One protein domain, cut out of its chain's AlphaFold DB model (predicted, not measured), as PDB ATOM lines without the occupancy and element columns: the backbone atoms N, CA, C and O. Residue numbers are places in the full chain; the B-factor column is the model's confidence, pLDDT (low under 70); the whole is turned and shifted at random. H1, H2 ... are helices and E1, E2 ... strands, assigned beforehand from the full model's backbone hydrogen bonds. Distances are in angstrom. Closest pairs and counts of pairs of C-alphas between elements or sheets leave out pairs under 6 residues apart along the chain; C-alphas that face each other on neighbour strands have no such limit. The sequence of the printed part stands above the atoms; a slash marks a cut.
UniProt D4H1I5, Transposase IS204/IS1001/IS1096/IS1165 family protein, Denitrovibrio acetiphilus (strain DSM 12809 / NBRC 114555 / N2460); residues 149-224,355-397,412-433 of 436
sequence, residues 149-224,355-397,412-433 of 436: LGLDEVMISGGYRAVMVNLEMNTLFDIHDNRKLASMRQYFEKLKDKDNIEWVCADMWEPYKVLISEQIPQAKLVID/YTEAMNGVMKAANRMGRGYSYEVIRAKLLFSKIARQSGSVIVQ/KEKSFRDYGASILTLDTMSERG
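AT A GLANCE: This is residues 149 to 224, 355 to 397 and 412 to 433 of the 436 residues of the protein "Transposase IS204/IS1001/IS1096/IS1165 family protein" of Denitrovibrio acetiphilus (strain DSM 12809 / NBRC 114555 / N2460) (UniProt D4H1I5). A strongly twisted five-stranded sheet has helices on both faces: H2, with H1 side by side with it, covers the E4 and E5 end on one face, while H3 packs slantwise on E1 and E2 on the opposite face. H4 lies along edge strand E3, H6 packs beside H3 with H5 next to it, and the small ribbon E6 and E7 makes one far end of the longest axis. The printed part has 141 residues, with the order E1 E2 E3 H1 E4 H2 E5 H3 H4 H5 E6 E7 H6. The large sheet runs E3 E2 E1 E4 E5, mixed, and the class is mixed, helices and strands. The whole is compact, with a radius of gyration of the C-alphas of 15.2 A and spans of 49 by 40 by 25 A.

IN THESE COORDINATES: In the large sheet, E1 is residues 149 to 156, 21.0 A long from C-alpha 149 at (112.340, 65.175, 66.462); E2 is 159 to 166, 22.6 A; E3 is 171 to 176, 15.2 A; E4 is 199 to 202 and E5 is 220 to 223. H1 is 181 to 190, 14.5 A, and H2 is 206 to 215, 14.2 A. H3 is 355 to 369, 21.1 A, H4 is 375 to 384, 13.8 A, and H5 is 386 to 392. E6 is 393 to 396, E7 is 415 to 418, and H6 is 423 to 431, ending at C-alpha 431 (97.361, 49.813, 80.483).

HOW THE PARTS SIT: E1, E2 and E3 form a meander, each strand the antiparallel neighbour of the one before, with N 161 and O 154 at 2.8 A and N 164 and O 174 at 2.9 A. E4 is parallel to E1, N 151 and O 201 being 2.8 A apart, and to E5, N 222 and O 200 being 2.8 A apart. E4, H2, E5 is a strand-helix-strand unit, two parallel neighbours with a helix between, and E3, H1, E4 a split one, with E2 and E1 between its strands; both crossovers are right-handed. H2 is on the sheet over E4, at a height of 10.1 A, and touches H1 at Leu 181 and Pro 207, C-alphas 6.0 A apart. H1 is only just not on the sheet, with 4 pairs of C-alphas within 10 A. H3, on the opposite face from H2, has a height of 7.0 A; its closest C-alpha pair with E1 is Val 154 and Asn 360, 6.0 A. H4 is on the sheet, along E3 at 21 degrees on the local plane, and touches H3 at Ala 366 and Ile 378, C-alphas 6.7 A apart. H6 touches H3 at Val 362 and Asp 427, C-alphas 5.7 A apart, and H5 at Ala 388 and Thr 425, C-alphas 5.3 A apart; H5 and H6 only graze the sheet. E6 and E7 are antiparallel, with N 394 and O 417 at 2.9 A. Every O i to N i+4 pair is within hydrogen-bond range in H2, H3, H4, H5 and H6, and 5 of 6 are in H1.

THE WHOLE: The two C-alphas farthest apart, those of Gly 158 and Lys 412, are 48.7 A apart. Residues 225 to 354 and 398 to 411 are not printed, with C-alpha gaps of 11.7 A and 8.0 A across the cuts. Of the links that are printed whole, H1 to E4 is short, the others are tight, and none is long. The mean pLDDT of the printed part is 89.6, with residues 396 to 397 and 412 to 415 under 70.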
ATOM      1  N   LEU A 149     112.961  66.356  67.058       97.12
ATOM      2  CA  LEU A 149     112.340  65.175  66.462       97.12
ATOM      3  C   LEU A 149     113.055  63.895  66.915       97.12
ATOM      4  O   LEU A 149     114.258  63.756  66.751       97.12
ATOM      5  N   GLY A 150     112.319  62.927  67.439       96.06
ATOM      6  CA  GLY A 150     112.804  61.570  67.680       96.06
ATOM      7  C   GLY A 150     112.456  60.674  66.502       96.06
ATOM      8  O   GLY A 150     111.304  60.673  66.068       96.06
ATOM      9  N   LEU A 151     113.429  59.915  66.002       95.12
ATOM     10  CA  LEU A 151     113.255  58.892  64.975       95.12
ATOM     11  C   LEU A 151     113.677  57.529  65.512       95.12
ATOM     12  O   LEU A 151     114.799  57.353  65.983       95.12
ATOM     13  N   ASP A 152     112.786  56.553  65.392       93.50
ATOM     14  CA  ASP A 152     113.062  55.161  65.743       93.50
ATOM     15  C   ASP A 152     112.206  54.209  64.898       93.50
ATOM     16  O   ASP A 152     111.490  54.627  63.984       93.50
ATOM     17  N   GLU A 153     112.290  52.911  65.166       92.06
ATOM     18  CA  GLU A 153     111.604  51.872  64.425       92.06
ATOM     19  C   GLU A 153     110.857  50.900  65.329       92.06
ATOM     20  O   GLU A 153     111.367  50.393  66.329       92.06
ATOM     21  N   VAL A 154     109.659  50.516  64.891       93.00
ATOM     22  CA  VAL A 154     108.885  49.464  65.546       93.00
ATOM     23  C   VAL A 154     108.425  48.419  64.541       93.00
ATOM     24  O   VAL A 154     107.959  48.733  63.446       93.00
ATOM     25  N   MET A 155     108.527  47.144  64.911       92.06
ATOM     26  CA  MET A 155     107.930  46.062  64.135       92.06
ATOM     27  C   MET A 155     106.474  45.859  64.565       92.06
ATOM     28  O   MET A 155     106.215  45.315  65.640       92.06
ATOM     29  N   ILE A 156     105.534  46.262  63.709       90.62
ATOM     30  CA  ILE A 156     104.088  46.055  63.888       90.62
ATOM     31  C   ILE A 156     103.439  45.607  62.577       90.62
ATOM     32  O   ILE A 156     103.903  45.936  61.482       90.62
ATOM     33  N   SER A 157     102.368  44.817  62.682       86.38
ATOM     34  CA  SER A 157     101.638  44.271  61.526       86.38
ATOM     35  C   SER A 157     102.551  43.637  60.458       86.38
ATOM     36  O   SER A 157     102.362  43.852  59.264       86.38
ATOM     37  N   GLY A 158     103.587  42.905  60.885       86.62
ATOM     38  CA  GLY A 158     104.508  42.188  59.991       86.62
ATOM     39  C   GLY A 158     105.561  43.044  59.270       86.62
ATOM     40  O   GLY A 158     106.255  42.517  58.405       86.62
ATOM     41  N   GLY A 159     105.714  44.331  59.606       91.06
ATOM     42  CA  GLY A 159     106.712  45.212  58.990       91.06
ATOM     43  C   GLY A 159     107.315  46.224  59.964       91.06
ATOM     44  O   GLY A 159     106.712  46.549  60.984       91.06
ATOM     45  N   TYR A 160     108.512  46.721  59.644       94.06
ATOM     46  CA  TYR A 160     109.121  47.849  60.355       94.06
ATOM     47  C   TYR A 160     108.456  49.154  59.931       94.06
ATOM     48  O   TYR A 160     108.372  49.425  58.733       94.06
ATOM     49  N   ARG A 161     108.024  49.950  60.906       94.88
ATOM     50  CA  ARG A 161     107.433  51.282  60.750       94.88
ATOM     51  C   ARG A 161     108.377  52.306  61.362       94.88
ATOM     52  O   ARG A 161     108.946  52.020  62.415       94.88
ATOM     53  N   ALA A 162     108.544  53.452  60.710       95.31
ATOM     54  CA  ALA A 162     109.336  54.542  61.272       95.31
ATOM     55  C   ALA A 162     108.448  55.364  62.208       95.31
ATOM     56  O   ALA A 162     107.340  55.746  61.842       95.31
ATOM     57  N   VAL A 163     108.918  55.605  63.420       95.75
ATOM     58  CA  VAL A 163     108.181  56.299  64.472       95.75
ATOM     59  C   VAL A 163     108.789  57.678  64.624       95.75
ATOM     60  O   VAL A 163     110.001  57.801  64.787       95.75
ATOM     61  N   MET A 164     107.943  58.701  64.564       96.19
ATOM     62  CA  MET A 164     108.326  60.095  64.720       96.19
ATOM     63  C   MET A 164     107.678  60.654  65.979       96.19
ATOM     64  O   MET A 164     106.454  60.659  66.115       96.19
ATOM     65  N   VAL A 165     108.502  61.134  66.901       96.25
ATOM     66  CA  VAL A 165     108.069  61.673  68.194       96.25
ATOM     67  C   VAL A 165     108.522  63.118  68.314       96.25
ATOM     68  O   VAL A 165     109.641  63.457  67.949       96.25
ATOM     69  N   ASN A 166     107.667  63.978  68.853       95.94
ATOM     70  CA  ASN A 166     108.087  65.283  69.335       95.94
ATOM     71  C   ASN A 166     108.710  65.105  70.726       95.94
ATOM     72  O   ASN A 166     108.001  64.828  71.696       95.94
ATOM     73  N   LEU A 167     110.032  65.248  70.814       94.38
ATOM     74  CA  LEU A 167     110.796  65.042  72.049       94.38
ATOM     75  C   LEU A 167     110.645  66.198  73.043       94.38
ATOM     76  O   LEU A 167     110.888  66.013  74.229       94.38
ATOM     77  N   GLU A 168     110.254  67.384  72.575       92.94
ATOM     78  CA  GLU A 168     110.028  68.546  73.441       92.94
ATOM     79  C   GLU A 168     108.700  68.414  74.197       92.94
ATOM     80  O   GLU A 168     108.614  68.710  75.386       92.94
ATOM     81  N   MET A 169     107.670  67.910  73.508       92.25
ATOM     82  CA  MET A 169     106.306  67.806  74.035       92.25
ATOM     83  C   MET A 169     105.922  66.395  74.499       92.25
ATOM     84  O   MET A 169     104.848  66.215  75.070       92.25
ATOM     85  N   ASN A 170     106.779  65.393  74.277       93.38
ATOM     86  CA  ASN A 170     106.519  63.976  74.562       93.38
ATOM     87  C   ASN A 170     105.238  63.450  73.893       93.38
ATOM     88  O   ASN A 170     104.443  62.712  74.488       93.38
ATOM     89  N   THR A 171     105.033  63.841  72.638       95.31
ATOM     90  CA  THR A 171     103.862  63.484  71.834       95.31
ATOM     91  C   THR A 171     104.262  62.667  70.610       95.31
ATOM     92  O   THR A 171     105.298  62.896  69.985       95.31
ATOM     93  N   LEU A 172     103.422  61.708  70.230       95.88
ATOM     94  CA  LEU A 172     103.531  61.014  68.957       95.88
ATOM     95  C   LEU A 172     103.236  62.012  67.835       95.88
ATOM     96  O   LEU A 172     102.109  62.503  67.718       95.88
ATOM     97  N   PHE A 173     104.249  62.291  67.015       95.62
ATOM     98  CA  PHE A 173     104.103  63.161  65.860       95.62
ATOM     99  C   PHE A 173     103.490  62.386  64.700       95.62
ATOM    100  O   PHE A 173     102.433  62.774  64.209       95.62
ATOM    101  N   ASP A 174     104.110  61.281  64.284       95.62
ATOM    102  CA  ASP A 174     103.601  60.437  63.204       95.62
ATOM    103  C   ASP A 174     104.173  59.012  63.266       95.62
ATOM    104  O   ASP A 174     105.146  58.728  63.965       95.62
ATOM    105  N   ILE A 175     103.580  58.111  62.490       95.69
ATOM    106  CA  ILE A 175     104.121  56.786  62.198       95.69
ATOM    107  C   ILE A 175     104.130  56.664  60.676       95.69
ATOM    108  O   ILE A 175     103.094  56.866  60.048       95.69
ATOM    109  N   HIS A 176     105.281  56.352  60.082       95.69
ATOM    110  CA  HIS A 176     105.393  56.088  58.649       95.69
ATOM    111  C   HIS A 176     105.263  54.601  58.352       95.69
ATOM    112  O   HIS A 176     105.672  53.735  59.133       95.69
ATOM    113  N   ASP A 177     104.730  54.296  57.174       93.69
ATOM    114  CA  ASP A 177     104.370  52.940  56.781       93.69
ATOM    115  C   ASP A 177     105.590  52.026  56.644       93.69
ATOM    116  O   ASP A 177     105.474  50.812  56.775       93.69
ATOM    117  N   ASN A 178     106.777  52.560  56.393       93.44
ATOM    118  CA  ASN A 178     107.983  51.760  56.332       93.44
ATOM    119  C   ASN A 178     109.232  52.590  56.627       93.44
ATOM    120  O   ASN A 178     109.205  53.810  56.593       93.44
ATOM    121  N   ARG A 179     110.355  51.917  56.879       91.00
ATOM    122  CA  ARG A 179     111.653  52.574  57.104       91.00
ATOM    123  C   ARG A 179     112.461  52.854  55.831       91.00
ATOM    124  O   ARG A 179     113.586  53.330  55.906       91.00
ATOM    125  N   LYS A 180     111.975  52.486  54.637       93.94
ATOM    126  CA  LYS A 180     112.793  52.574  53.413       93.94
ATOM    127  C   LYS A 180     113.100  54.037  53.108       93.94
ATOM    128  O   LYS A 180     112.184  54.848  53.005       93.94
ATOM    129  N   LEU A 181     114.372  54.334  52.843       93.81
ATOM    130  CA  LEU A 181     114.858  55.688  52.569       93.81
ATOM    131  C   LEU A 181     114.033  56.426  51.500       93.81
ATOM    132  O   LEU A 181     113.635  57.563  51.710       93.81
ATOM    133  N   ALA A 182     113.698  55.765  50.386       95.44
ATOM    134  CA  ALA A 182     112.875  56.362  49.330       95.44
ATOM    135  C   ALA A 182     111.459  56.751  49.801       95.44
ATOM    136  O   ALA A 182     110.948  57.786  49.387       95.44
ATOM    137  N   SER A 183     110.843  55.948  50.677       95.62
ATOM    138  CA  SER A 183     109.522  56.245  51.249       95.62
ATOM    139  C   SER A 183     109.609  57.413  52.230       95.62
ATOM    140  O   SER A 183     108.795  58.329  52.187       95.62
ATOM    141  N   MET A 184     110.633  57.408  53.089       96.12
ATOM    142  CA  MET A 184     110.869  58.481  54.056       96.12
ATOM    143  C   MET A 184     111.169  59.817  53.362       96.12
ATOM    144  O   MET A 184     110.669  60.846  53.800       96.12
ATOM    145  N   ARG A 185     111.908  59.823  52.243       96.31
ATOM    146  CA  ARG A 185     112.118  61.039  51.433       96.31
ATOM    147  C   ARG A 185     110.795  61.657  50.993       96.31
ATOM    148  O   ARG A 185     110.558  62.825  51.261       96.31
ATOM    149  N   GLN A 186     109.896  60.855  50.421       95.94
ATOM    150  CA  GLN A 186     108.576  61.332  49.991       95.94
ATOM    151  C   GLN A 186     107.729  61.870  51.151       95.94
ATOM    152  O   GLN A 186     106.929  62.784  50.951       95.94
ATOM    153  N   TYR A 187     107.880  61.298  52.350       95.88
ATOM    154  CA  TYR A 187     107.233  61.808  53.555       95.88
ATOM    155  C   TYR A 187     107.770  63.201  53.918       95.88
ATOM    156  O   TYR A 187     106.997  64.155  53.998       95.88
ATOM    157  N   PHE A 188     109.090  63.340  54.065       96.12
ATOM    158  CA  PHE A 188     109.724  64.602  54.453       96.12
ATOM    159  C   PHE A 188     109.629  65.696  53.378       96.12
ATOM    160  O   PHE A 188     109.593  66.873  53.718       96.12
ATOM    161  N   GLU A 189     109.525  65.349  52.094       95.19
ATOM    162  CA  GLU A 189     109.253  66.309  51.012       95.19
ATOM    163  C   GLU A 189     107.890  66.997  51.168       95.19
ATOM    164  O   GLU A 189     107.739  68.165  50.817       95.19
ATOM    165  N   LYS A 190     106.896  66.277  51.697       94.12
ATOM    166  CA  LYS A 190     105.529  66.778  51.912       94.12
ATOM    167  C   LYS A 190     105.321  67.375  53.302       94.12
ATOM    168  O   LYS A 190     104.260  67.947  53.562       94.12
ATOM    169  N   LEU A 191     106.295  67.213  54.195       94.81
ATOM    170  CA  LEU A 191     106.213  67.686  55.565       94.81
ATOM    171  C   LEU A 191     106.229  69.218  55.594       94.81
ATOM    172  O   LEU A 191     107.187  69.858  55.160       94.81
ATOM    173  N   LYS A 192     105.148  69.804  56.113       93.00
ATOM    174  CA  LYS A 192     105.033  71.253  56.301       93.00
ATOM    175  C   LYS A 192     105.994  71.716  57.387       93.00
ATOM    176  O   LYS A 192     106.218  70.997  58.356       93.00
ATOM    177  N   ASP A 193     106.548  72.910  57.213       94.00
ATOM    178  CA  ASP A 193     107.410  73.563  58.200       94.00
ATOM    179  C   ASP A 193     108.577  72.679  58.677       94.00
ATOM    180  O   ASP A 193     109.015  72.772  59.821       94.00
ATOM    181  N   LYS A 194     109.097  71.801  57.803       94.88
ATOM    182  CA  LYS A 194     110.223  70.909  58.131       94.88
ATOM    183  C   LYS A 194     111.492  71.663  58.530       94.88
ATOM    184  O   LYS A 194     112.326  71.105  59.236       94.88
ATOM    185  N   ASP A 195     111.607  72.926  58.121       94.50
ATOM    186  CA  ASP A 195     112.692  73.832  58.500       94.50
ATOM    187  C   ASP A 195     112.679  74.180  60.000       94.50
ATOM    188  O   ASP A 195     113.706  74.579  60.541       94.50
ATOM    189  N   ASN A 196     111.552  73.962  60.696       94.25
ATOM    190  CA  ASN A 196     111.461  74.108  62.150       94.25
ATOM    191  C   ASN A 196     112.224  73.015  62.906       94.25
ATOM    192  O   ASN A 196     112.508  73.192  64.087       94.25
ATOM    193  N   ILE A 197     112.521  71.879  62.266       97.81
ATOM    194  CA  ILE A 197     113.281  70.801  62.900       97.81
ATOM    195  C   ILE A 197     114.728  71.277  63.040       97.81
ATOM    196  O   ILE A 197     115.413  71.499  62.042       97.81
ATOM    197  N   GLU A 198     115.189  71.412  64.280       97.94
ATOM    198  CA  GLU A 198     116.551  71.843  64.613       97.94
ATOM    199  C   GLU A 198     117.432  70.678  65.060       97.94
ATOM    200  O   GLU A 198     118.635  70.665  64.798       97.94
ATOM    201  N   TRP A 199     116.839  69.694  65.735       98.19
ATOM    202  CA  TRP A 199     117.554  68.534  66.249       98.19
ATOM    203  C   TRP A 199     116.773  67.260  65.980       98.19
ATOM    204  O   TRP A 199     115.551  67.218  66.136       98.19
ATOM    205  N   VAL A 200     117.503  66.209  65.623       97.75
ATOM    206  CA  VAL A 200     116.955  64.868  65.445       97.75
ATOM    207  C   VAL A 200     117.692  63.897  66.355       97.75
ATOM    208  O   VAL A 200     118.911  63.807  66.274       97.75
ATOM    209  N   CYS A 201     116.971  63.151  67.190       96.88
ATOM    210  CA  CYS A 201     117.520  62.023  67.939       96.88
ATOM    211  C   CYS A 201     117.210  60.716  67.201       96.88
ATOM    212  O   CYS A 201     116.040  60.429  66.937       96.88
ATOM    213  N   ALA A 202     118.222  59.919  66.867       95.56
ATOM    214  CA  ALA A 202     118.029  58.640  66.179       95.56
ATOM    215  C   ALA A 202     119.100  57.604  66.557       95.56
ATOM    216  O   ALA A 202     120.122  57.935  67.155       95.56
ATOM    217  N   ASP A 203     118.884  56.338  66.188       91.88
ATOM    218  CA  ASP A 203     119.944  55.320  66.231       91.88
ATOM    219  C   ASP A 203     120.992  55.566  65.119       91.88
ATOM    220  O   ASP A 203     120.774  56.328  64.176       91.88
ATOM    221  N   MET A 204     122.116  54.856  65.182       90.06
ATOM    222  CA  MET A 204     123.254  54.888  64.248       90.06
ATOM    223  C   MET A 204     122.952  54.257  62.879       90.06
ATOM    224  O   MET A 204     123.839  53.749  62.191       90.06
ATOM    225  N   TRP A 205     121.684  54.226  62.473       90.00
ATOM    226  CA  TRP A 205     121.282  53.627  61.213       90.00
ATOM    227  C   TRP A 205     121.576  54.576  60.049       90.00
ATOM    228  O   TRP A 205     120.948  55.624  59.909       90.00
ATOM    229  N   GLU A 206     122.517  54.185  59.186       90.81
ATOM    230  CA  GLU A 206     123.019  55.021  58.084       90.81
ATOM    231  C   GLU A 206     121.918  55.662  57.211       90.81
ATOM    232  O   GLU A 206     122.014  56.851  56.909       90.81
ATOM    233  N   PRO A 207     120.820  54.969  56.844       93.44
ATOM    234  CA  PRO A 207     119.729  55.593  56.100       93.44
ATOM    235  C   PRO A 207     119.077  56.792  56.794       93.44
ATOM    236  O   PRO A 207     118.648  57.701  56.091       93.44
ATOM    237  N   TYR A 208     119.015  56.844  58.129       93.31
ATOM    238  CA  TYR A 208     118.529  58.040  58.824       93.31
ATOM    239  C   TYR A 208     119.519  59.192  58.732       93.31
ATOM    240  O   TYR A 208     119.099  60.313  58.463       93.31
ATOM    241  N   LYS A 209     120.822  58.926  58.847       94.12
ATOM    242  CA  LYS A 209     121.850  59.953  58.637       94.12
ATOM    243  C   LYS A 209     121.754  60.560  57.235       94.12
ATOM    244  O   LYS A 209     121.691  61.781  57.097       94.12
ATOM    245  N   VAL A 210     121.641  59.710  56.211       96.19
ATOM    246  CA  VAL A 210     121.432  60.144  54.820       96.19
ATOM    247  C   VAL A 210     120.137  60.952  54.691       96.19
ATOM    248  O   VAL A 210     120.167  62.069  54.181       96.19
ATOM    249  N   LEU A 211     119.017  60.434  55.204       96.38
ATOM    250  CA  LEU A 211     117.713  61.102  55.159       96.38
ATOM    251  C   LEU A 211     117.758  62.511  55.760       96.38
ATOM    252  O   LEU A 211     117.276  63.447  55.129       96.38
ATOM    253  N   ILE A 212     118.333  62.657  56.956       96.38
ATOM    254  CA  ILE A 212     118.423  63.936  57.671       96.38
ATOM    255  C   ILE A 212     119.264  64.919  56.853       96.38
ATOM    256  O   ILE A 212     118.800  66.018  56.561       96.38
ATOM    257  N   SER A 213     120.445  64.489  56.393       95.69
ATOM    258  CA  SER A 213     121.346  65.340  55.606       95.69
ATOM    259  C   SER A 213     120.742  65.822  54.280       95.69
ATOM    260  O   SER A 213     121.065  66.912  53.819       95.69
ATOM    261  N   GLU A 214     119.861  65.029  53.665       96.06
ATOM    262  CA  GLU A 214     119.228  65.366  52.389       96.06
ATOM    263  C   GLU A 214     117.941  66.185  52.556       96.06
ATOM    264  O   GLU A 214     117.669  67.070  51.748       96.06
ATOM    265  N   GLN A 215     117.110  65.860  53.552       97.12
ATOM    266  CA  GLN A 215     115.744  66.384  53.647       97.12
ATOM    267  C   GLN A 215     115.580  67.537  54.631       97.12
ATOM    268  O   GLN A 215     114.681  68.359  54.425       97.12
ATOM    269  N   ILE A 216     116.414  67.586  55.667       97.19
ATOM    270  CA  ILE A 216     116.399  68.591  56.736       97.19
ATOM    271  C   ILE A 216     117.845  68.971  57.112       97.19
ATOM    272  O   ILE A 216     118.263  68.776  58.253       97.19
ATOM    273  N   PRO A 217     118.641  69.498  56.157       96.62
ATOM    274  CA  PRO A 217     120.074  69.758  56.344       96.62
ATOM    275  C   PRO A 217     120.393  70.793  57.434       96.62
ATOM    276  O   PRO A 217     121.533  70.877  57.884       96.62
ATOM    277  N   GLN A 218     119.413  71.598  57.845       95.94
ATOM    278  CA  GLN A 218     119.539  72.536  58.958       95.94
ATOM    279  C   GLN A 218     119.521  71.844  60.331       95.94
ATOM    280  O   GLN A 218     119.983  72.433  61.309       95.94
ATOM    281  N   ALA A 219     118.993  70.619  60.411       97.50
ATOM    282  CA  ALA A 219     118.872  69.879  61.655       97.50
ATOM    283  C   ALA A 219     120.168  69.134  61.995       97.50
ATOM    284  O   ALA A 219     120.775  68.477  61.147       97.50
ATOM    285  N   LYS A 220     120.572  69.178  63.267       97.31
ATOM    286  CA  LYS A 220     121.699  68.392  63.778       97.31
ATOM    287  C   LYS A 220     121.227  67.027  64.279       97.31
ATOM    288  O   LYS A 220     120.234  66.928  64.999       97.31
ATOM    289  N   LEU A 221     121.963  65.975  63.925       97.56
ATOM    290  CA  LEU A 221     121.727  64.621  64.424       97.56
ATOM    291  C   LEU A 221     122.412  64.429  65.784       97.56
ATOM    292  O   LEU A 221     123.606  64.681  65.924       97.56
ATOM    293  N   VAL A 222     121.653  63.944  66.761       97.38
ATOM    294  CA  VAL A 222     122.139  63.383  68.022       97.38
ATOM    295  C   VAL A 222     121.904  61.880  67.969       97.38
ATOM    296  O   VAL A 222     120.771  61.426  67.798       97.38
ATOM    297  N   ILE A 223     122.962  61.092  68.117       96.50
ATOM    298  CA  ILE A 223     122.800  59.648  68.280       96.50
ATOM    299  C   ILE A 223     122.295  59.349  69.685       96.50
ATOM    300  O   ILE A 223     122.853  59.824  70.675       96.50
ATOM    301  N   ASP A 224     121.272  58.501  69.774       93.88
ATOM    302  CA  ASP A 224     120.742  58.076  71.060       93.88
ATOM    303  C   ASP A 224     121.813  57.352  71.890       93.88
ATOM    304  O   ASP A 224     122.273  56.247  71.567       93.88
ATOM    305  N   TYR A 355     111.276  58.373  75.392       83.31
ATOM    306  CA  TYR A 355     109.826  58.425  75.150       83.31
ATOM    307  C   TYR A 355     109.405  57.657  73.894       83.31
ATOM    308  O   TYR A 355     108.300  57.115  73.841       83.31
ATOM    309  N   THR A 356     110.288  57.552  72.903       84.12
ATOM    310  CA  THR A 356     110.063  56.738  71.708       84.12
ATOM    311  C   THR A 356     110.020  55.248  72.056       84.12
ATOM    312  O   THR A 356     109.171  54.528  71.536       84.12
ATOM    313  N   GLU A 357     110.835  54.780  73.009       82.06
ATOM    314  CA  GLU A 357     110.762  53.399  73.509       82.06
ATOM    315  C   GLU A 357     109.430  53.109  74.218       82.06
ATOM    316  O   GLU A 357     108.796  52.083  73.945       82.06
ATOM    317  N   ALA A 358     108.964  54.024  75.075       86.25
ATOM    318  CA  ALA A 358     107.645  53.914  75.700       86.25
ATOM    319  C   ALA A 358     106.545  53.827  74.628       86.25
ATOM    320  O   ALA A 358     105.726  52.905  74.634       86.25
ATOM    321  N   MET A 359     106.602  54.704  73.620       92.19
ATOM    322  CA  MET A 359     105.682  54.687  72.482       92.19
ATOM    323  C   MET A 359     105.747  53.365  71.697       92.19
ATOM    324  O   MET A 359     104.710  52.810  71.325       92.19
ATOM    325  N   ASN A 360     106.940  52.798  71.486       91.94
ATOM    326  CA  ASN A 360     107.111  51.478  70.875       91.94
ATOM    327  C   ASN A 360     106.412  50.377  71.687       91.94
ATOM    328  O   ASN A 360     105.852  49.442  71.102       91.94
ATOM    329  N   GLY A 361     106.429  50.476  73.018       90.88
ATOM    330  CA  GLY A 361     105.662  49.621  73.926       90.88
ATOM    331  C   GLY A 361     104.158  49.717  73.672       90.88
ATOM    332  O   GLY A 361     103.519  48.697  73.397       90.88
ATOM    333  N   VAL A 362     103.624  50.940  73.652       90.88
ATOM    334  CA  VAL A 362     102.211  51.235  73.357       90.88
ATOM    335  C   VAL A 362     101.795  50.687  71.989       90.88
ATOM    336  O   VAL A 362     100.778  50.007  71.870       90.88
ATOM    337  N   MET A 363     102.598  50.898  70.942       90.81
ATOM    338  CA  MET A 363     102.321  50.368  69.599       90.81
ATOM    339  C   MET A 363     102.277  48.841  69.568       90.81
ATOM    340  O   MET A 363     101.402  48.250  68.929       90.81
ATOM    341  N   LYS A 364     103.207  48.175  70.264       90.94
ATOM    342  CA  LYS A 364     103.218  46.709  70.375       90.94
ATOM    343  C   LYS A 364     101.999  46.197  71.137       90.94
ATOM    344  O   LYS A 364     101.473  45.144  70.768       90.94
ATOM    345  N   ALA A 365     101.553  46.916  72.166       88.88
ATOM    346  CA  ALA A 365     100.334  46.599  72.894       88.88
ATOM    347  C   ALA A 365      99.105  46.754  71.986       88.88
ATOM    348  O   ALA A 365      98.378  45.779  71.804       88.88
ATOM    349  N   ALA A 366      98.939  47.900  71.319       86.44
ATOM    350  CA  ALA A 366      97.848  48.143  70.372       86.44
ATOM    351  C   ALA A 366      97.799  47.089  69.248       86.44
ATOM    352  O   ALA A 366      96.737  46.560  68.930       86.44
ATOM    353  N   ASN A 367      98.952  46.698  68.695       88.06
ATOM    354  CA  ASN A 367      99.043  45.636  67.686       88.06
ATOM    355  C   ASN A 367      98.688  44.240  68.239       88.06
ATOM    356  O   ASN A 367      98.193  43.388  67.502       88.06
ATOM    357  N   ARG A 368      98.971  43.969  69.520       84.75
ATOM    358  CA  ARG A 368      98.631  42.692  70.169       84.75
ATOM    359  C   ARG A 368      97.142  42.597  70.487       84.75
ATOM    360  O   ARG A 368      96.595  41.502  70.364       84.75
ATOM    361  N   MET A 369      96.551  43.702  70.929       77.00
ATOM    362  CA  MET A 369      95.141  43.811  71.293       77.00
ATOM    363  C   MET A 369      94.262  43.766  70.036       77.00
ATOM    364  O   MET A 369      93.465  42.848  69.851       77.00
ATOM    365  N   GLY A 370      94.585  44.609  69.053       73.44
ATOM    366  CA  GLY A 370      93.963  44.638  67.736       73.44
ATOM    367  C   GLY A 370      94.373  43.501  66.797       73.44
ATOM    368  O   GLY A 370      94.825  43.764  65.681       73.44
ATOM    369  N   ARG A 371      94.258  42.228  67.208       71.06
ATOM    370  CA  ARG A 371      94.598  41.076  66.349       71.06
ATOM    371  C   ARG A 371      93.830  41.148  65.022       71.06
ATOM    372  O   ARG A 371      92.621  40.952  64.988       71.06
ATOM    373  N   GLY A 372      94.547  41.391  63.923       72.81
ATOM    374  CA  GLY A 372      93.970  41.531  62.578       72.81
ATOM    375  C   GLY A 372      93.728  42.976  62.122       72.81
ATOM    376  O   GLY A 372      93.304  43.190  60.982       72.81
ATOM    377  N   TYR A 373      94.027  43.977  62.953       85.44
ATOM    378  CA  TYR A 373      94.093  45.363  62.499       85.44
ATOM    379  C   TYR A 373      95.237  45.539  61.502       85.44
ATOM    380  O   TYR A 373      96.318  44.958  61.632       85.44
ATOM    381  N   SER A 374      94.970  46.347  60.477       88.31
ATOM    382  CA  SER A 374      96.012  46.791  59.565       88.31
ATOM    383  C   SER A 374      96.789  47.945  60.194       88.31
ATOM    384  O   SER A 374      96.351  48.553  61.175       88.31
ATOM    385  N   TYR A 375      97.949  48.242  59.619       90.94
ATOM    386  CA  TYR A 375      98.804  49.334  60.068       90.94
ATOM    387  C   TYR A 375      98.048  50.673  60.114       90.94
ATOM    388  O   TYR A 375      98.177  51.408  61.088       90.94
ATOM    389  N   GLU A 376      97.203  50.946  59.119       91.44
ATOM    390  CA  GLU A 376      96.434  52.189  59.000       91.44
ATOM    391  C   GLU A 376      95.487  52.367  60.190       91.44
ATOM    392  O   GLU A 376      95.377  53.458  60.739       91.44
ATOM    393  N   VAL A 377      94.862  51.277  60.649       89.88
ATOM    394  CA  VAL A 377      93.961  51.296  61.809       89.88
ATOM    395  C   VAL A 377      94.730  51.561  63.101       89.88
ATOM    396  O   VAL A 377      94.296  52.374  63.913       89.88
ATOM    397  N   ILE A 378      95.870  50.890  63.294       91.25
ATOM    398  CA  ILE A 378      96.708  51.085  64.486       91.25
ATOM    399  C   ILE A 378      97.227  52.523  64.523       91.25
ATOM    400  O   ILE A 378      97.116  53.195  65.547       91.25
ATOM    401  N   ARG A 379      97.736  53.022  63.392       93.50
ATOM    402  CA  ARG A 379      98.195  54.404  63.255       93.50
ATOM    403  C   ARG A 379      97.073  55.395  63.552       93.50
ATOM    404  O   ARG A 379      97.283  56.303  64.349       93.50
ATOM    405  N   ALA A 380      95.889  55.205  62.973       92.25
ATOM    406  CA  ALA A 380      94.753  56.092  63.198       92.25
ATOM    407  C   ALA A 380      94.317  56.122  64.672       92.25
ATOM    408  O   ALA A 380      94.125  57.199  65.227       92.25
ATOM    409  N   LYS A 381      94.240  54.957  65.334       90.75
ATOM    410  CA  LYS A 381      93.935  54.853  66.773       90.75
ATOM    411  C   LYS A 381      94.902  55.674  67.630       90.75
ATOM    412  O   LYS A 381      94.465  56.407  68.513       90.75
ATOM    413  N   LEU A 382      96.199  55.572  67.353       92.81
ATOM    414  CA  LEU A 382      97.234  56.239  68.145       92.81
ATOM    415  C   LEU A 382      97.325  57.738  67.845       92.81
ATOM    416  O   LEU A 382      97.423  58.537  68.773       92.81
ATOM    417  N   LEU A 383      97.252  58.132  66.571       93.06
ATOM    418  CA  LEU A 383      97.354  59.539  66.179       93.06
ATOM    419  C   LEU A 383      96.095  60.331  66.503       93.06
ATOM    420  O   LEU A 383      96.197  61.481  66.914       93.06
ATOM    421  N   PHE A 384      94.914  59.741  66.322       92.06
ATOM    422  CA  PHE A 384      93.640  60.454  66.395       92.06
ATOM    423  C   PHE A 384      92.820  60.145  67.648       92.06
ATOM    424  O   PHE A 384      91.657  60.551  67.735       92.06
ATOM    425  N   SER A 385      93.418  59.509  68.660       88.88
ATOM    426  CA  SER A 385      92.798  59.434  69.981       88.88
ATOM    427  C   SER A 385      92.532  60.846  70.509       88.88
ATOM    428  O   SER A 385      93.444  61.627  70.788       88.88
ATOM    429  N   LYS A 386      91.245  61.179  70.655       84.81
ATOM    430  CA  LYS A 386      90.799  62.503  71.107       84.81
ATOM    431  C   LYS A 386      91.360  62.854  72.485       84.81
ATOM    432  O   LYS A 386      91.747  63.996  72.698       84.81
ATOM    433  N   ILE A 387      91.419  61.874  73.389       85.75
ATOM    434  CA  ILE A 387      91.907  62.060  74.761       85.75
ATOM    435  C   ILE A 387      93.405  62.380  74.731       85.75
ATOM    436  O   ILE A 387      93.826  63.402  75.268       85.75
ATOM    437  N   ALA A 388      94.202  61.569  74.029       87.56
ATOM    438  CA  ALA A 388      95.644  61.775  73.953       87.56
ATOM    439  C   ALA A 388      96.032  63.073  73.225       87.56
ATOM    440  O   ALA A 388      96.950  63.766  73.663       87.56
ATOM    441  N   ARG A 389      95.322  63.443  72.152       89.75
ATOM    442  CA  ARG A 389      95.550  64.711  71.434       89.75
ATOM    443  C   ARG A 389      95.206  65.937  72.265       89.75
ATOM    444  O   ARG A 389      95.946  66.913  72.246       89.75
ATOM    445  N   GLN A 390      94.107  65.895  73.018       85.81
ATOM    446  CA  GLN A 390      93.755  66.988  73.928       85.81
ATOM    447  C   GLN A 390      94.853  67.223  74.968       85.81
ATOM    448  O   GLN A 390      95.170  68.373  75.251       85.81
ATOM    449  N   SER A 391      95.464  66.154  75.489       84.75
ATOM    450  CA  SER A 391      96.598  66.255  76.416       84.75
ATOM    451  C   SER A 391      97.890  66.761  75.764       84.75
ATOM    452  O   SER A 391      98.683  67.401  76.444       84.75
ATOM    453  N   GLY A 392      98.111  66.481  74.477       77.94
ATOM    454  CA  GLY A 392      99.289  66.946  73.734       77.94
ATOM    455  C   GLY A 392      99.146  68.341  73.116       77.94
ATOM    456  O   GLY A 392     100.101  68.870  72.553       77.94
ATOM    457  N   SER A 393      97.969  68.959  73.211       83.12
ATOM    458  CA  SER A 393      97.722  70.290  72.660       83.12
ATOM    459  C   SER A 393      97.914  71.388  73.704       83.12
ATOM    460  O   SER A 393      97.519  71.244  74.860       83.12
ATOM    461  N   VAL A 394      98.465  72.529  73.286       80.06
ATOM    462  CA  VAL A 394      98.743  73.674  74.164       80.06
ATOM    463  C   VAL A 394      97.954  74.901  73.717       80.06
ATOM    464  O   VAL A 394      97.858  75.225  72.531       80.06
ATOM    465  N   ILE A 395      97.404  75.624  74.694       72.44
ATOM    466  CA  ILE A 395      96.816  76.946  74.476       72.44
ATOM    467  C   ILE A 395      97.950  77.969  74.483       72.44
ATOM    468  O   ILE A 395      98.487  78.295  75.542       72.44
ATOM    469  N   VAL A 396      98.291  78.507  73.316       62.97
ATOM    470  CA  VAL A 396      99.284  79.579  73.212       62.97
ATOM    471  C   VAL A 396      98.569  80.921  73.360       62.97
ATOM    472  O   VAL A 396      97.659  81.249  72.594       62.97
ATOM    473  N   GLN A 397      98.963  81.703  74.365       48.19
ATOM    474  CA  GLN A 397      98.580  83.112  74.445       48.19
ATOM    475  C   GLN A 397      99.581  83.938  73.630       48.19
ATOM    476  O   GLN A 397     100.785  83.779  73.832       48.19
ATOM    477  N   LYS A 412      91.948  88.886  72.205       47.94
ATOM    478  CA  LYS A 412      92.989  88.081  71.566       47.94
ATOM    479  C   LYS A 412      92.494  86.637  71.517       47.94
ATOM    480  O   LYS A 412      92.358  86.007  72.567       47.94
ATOM    481  N   GLU A 413      92.194  86.136  70.322       46.97
ATOM    482  CA  GLU A 413      91.862  84.728  70.118       46.97
ATOM    483  C   GLU A 413      93.009  83.860  70.645       46.97
ATOM    484  O   GLU A 413      94.180  84.052  70.312       46.97
ATOM    485  N   LYS A 414      92.674  82.921  71.530       50.56
ATOM    486  CA  LYS A 414      93.604  81.895  71.993       50.56
ATOM    487  C   LYS A 414      93.936  81.007  70.794       50.56
ATOM    488  O   LYS A 414      93.043  80.331  70.292       50.56
ATOM    489  N   SER A 415      95.190  80.985  70.348       63.56
ATOM    490  CA  SER A 415      95.611  80.058  69.296       63.56
ATOM    491  C   SER A 415      95.880  78.688  69.917       63.56
ATOM    492  O   SER A 415      96.723  78.559  70.807       63.56
ATOM    493  N   PHE A 416      95.142  77.675  69.473       75.81
ATOM    494  CA  PHE A 416      95.332  76.287  69.881       75.81
ATOM    495  C   PHE A 416      96.389  75.645  68.984       75.81
ATOM    496  O   PHE A 416      96.241  75.680  67.763       75.81
ATOM    497  N   ARG A 417      97.444  75.080  69.574       85.88
ATOM    498  CA  ARG A 417      98.470  74.325  68.844       85.88
ATOM    499  C   ARG A 417      98.406  72.861  69.240       85.88
ATOM    500  O   ARG A 417      98.483  72.545  70.426       85.88
ATOM    501  N   ASP A 418      98.252  71.988  68.255       89.81
ATOM    502  CA  ASP A 418      98.240  70.538  68.438       89.81
ATOM    503  C   ASP A 418      99.638  69.993  68.128       89.81
ATOM    504  O   ASP A 418     100.090  70.063  66.987       89.81
ATOM    505  N   TYR A 419     100.335  69.473  69.139       91.88
ATOM    506  CA  TYR A 419     101.663  68.871  68.974       91.88
ATOM    507  C   TYR A 419     101.603  67.350  68.778       91.88
ATOM    508  O   TYR A 419     102.643  66.692  68.773       91.88
ATOM    509  N   GLY A 420     100.413  66.772  68.609       92.38
ATOM    510  CA  GLY A 420     100.193  65.337  68.472       92.38
ATOM    511  C   GLY A 420      99.643  64.680  69.738       92.38
ATOM    512  O   GLY A 420      99.266  65.328  70.714       92.38
ATOM    513  N   ALA A 421      99.569  63.351  69.719       92.94
ATOM    514  CA  ALA A 421      98.991  62.575  70.811       92.94
ATOM    515  C   ALA A 421     100.003  62.375  71.951       92.94
ATOM    516  O   ALA A 421     101.090  61.853  71.722       92.94
ATOM    517  N   SER A 422      99.653  62.756  73.182       94.19
ATOM    518  CA  SER A 422     100.497  62.553  74.373       94.19
ATOM    519  C   SER A 422     100.849  61.077  74.570       94.19
ATOM    520  O   SER A 422      99.957  60.243  74.742       94.19
ATOM    521  N   ILE A 423     102.149  60.760  74.595       92.75
ATOM    522  CA  ILE A 423     102.639  59.382  74.759       92.75
ATOM    523  C   ILE A 423     102.256  58.840  76.136       92.75
ATOM    524  O   ILE A 423     101.780  57.716  76.233       92.75
ATOM    525  N   LEU A 424     102.377  59.655  77.188       90.44
ATOM    526  CA  LEU A 424     101.998  59.265  78.551       90.44
ATOM    527  C   LEU A 424     100.507  58.912  78.650       90.44
ATOM    528  O   LEU A 424     100.112  57.964  79.330       90.44
ATOM    529  N   THR A 425      99.666  59.678  77.954       90.38
ATOM    530  CA  THR A 425      98.226  59.425  77.921       90.38
ATOM    531  C   THR A 425      97.928  58.143  77.154       90.38
ATOM    532  O   THR A 425      97.154  57.324  77.638       90.38
ATOM    533  N   LEU A 426      98.571  57.930  76.001       90.38
ATOM    534  CA  LEU A 426      98.440  56.688  75.239       90.38
ATOM    535  C   LEU A 426      98.916  55.463  76.032       90.38
ATOM    536  O   LEU A 426      98.285  54.413  75.955       90.38
ATOM    537  N   ASP A 427      99.981  55.596  76.819       89.75
ATOM    538  CA  ASP A 427     100.487  54.536  77.694       89.75
ATOM    539  C   ASP A 427      99.470  54.179  78.783       89.75
ATOM    540  O   ASP A 427      99.052  53.028  78.898       89.75
ATOM    541  N   THR A 428      98.919  55.191  79.458       88.62
ATOM    542  CA  THR A 428      97.838  55.001  80.441       88.62
ATOM    543  C   THR A 428      96.603  54.332  79.815       88.62
ATOM    544  O   THR A 428      95.973  53.468  80.427       88.62
ATOM    545  N   MET A 429      96.237  54.716  78.588       86.44
ATOM    546  CA  MET A 429      95.128  54.098  77.848       86.44
ATOM    547  C   MET A 429      95.435  52.640  77.483       86.44
ATOM    548  O   MET A 429      94.559  51.779  77.571       86.44
ATOM    549  N   SER A 430      96.682  52.351  77.106       85.88
ATOM    550  CA  SER A 430      97.154  50.997  76.821       85.88
ATOM    551  C   SER A 430      97.039  50.091  78.047       85.88
ATOM    552  O   SER A 430      96.543  48.974  77.931       85.88
ATOM    553  N   GLU A 431      97.453  50.566  79.224       85.69
ATOM    554  CA  GLU A 431      97.361  49.813  80.483       85.69
ATOM    555  C   GLU A 431      95.915  49.484  80.878       85.69
ATOM    556  O   GLU A 431      95.652  48.438  81.471       85.69
ATOM    557  N   ARG A 432      94.962  50.349  80.512       82.88
ATOM    558  CA  ARG A 432      93.524  50.154  80.756       82.88
ATOM    559  C   ARG A 432      92.822  49.291  79.705       82.88
ATOM    560  O   ARG A 432      91.642  48.995  79.872       82.88
ATOM    561  N   GLY A 433      93.512  48.906  78.630       76.25
ATOM    562  CA  GLY A 433      92.903  48.198  77.501       76.25
ATOM    563  C   GLY A 433      91.980  49.079  76.648       76.25
ATOM    564  O   GLY A 433      91.158  48.568  75.900       76.25
TER     565      GLY A 433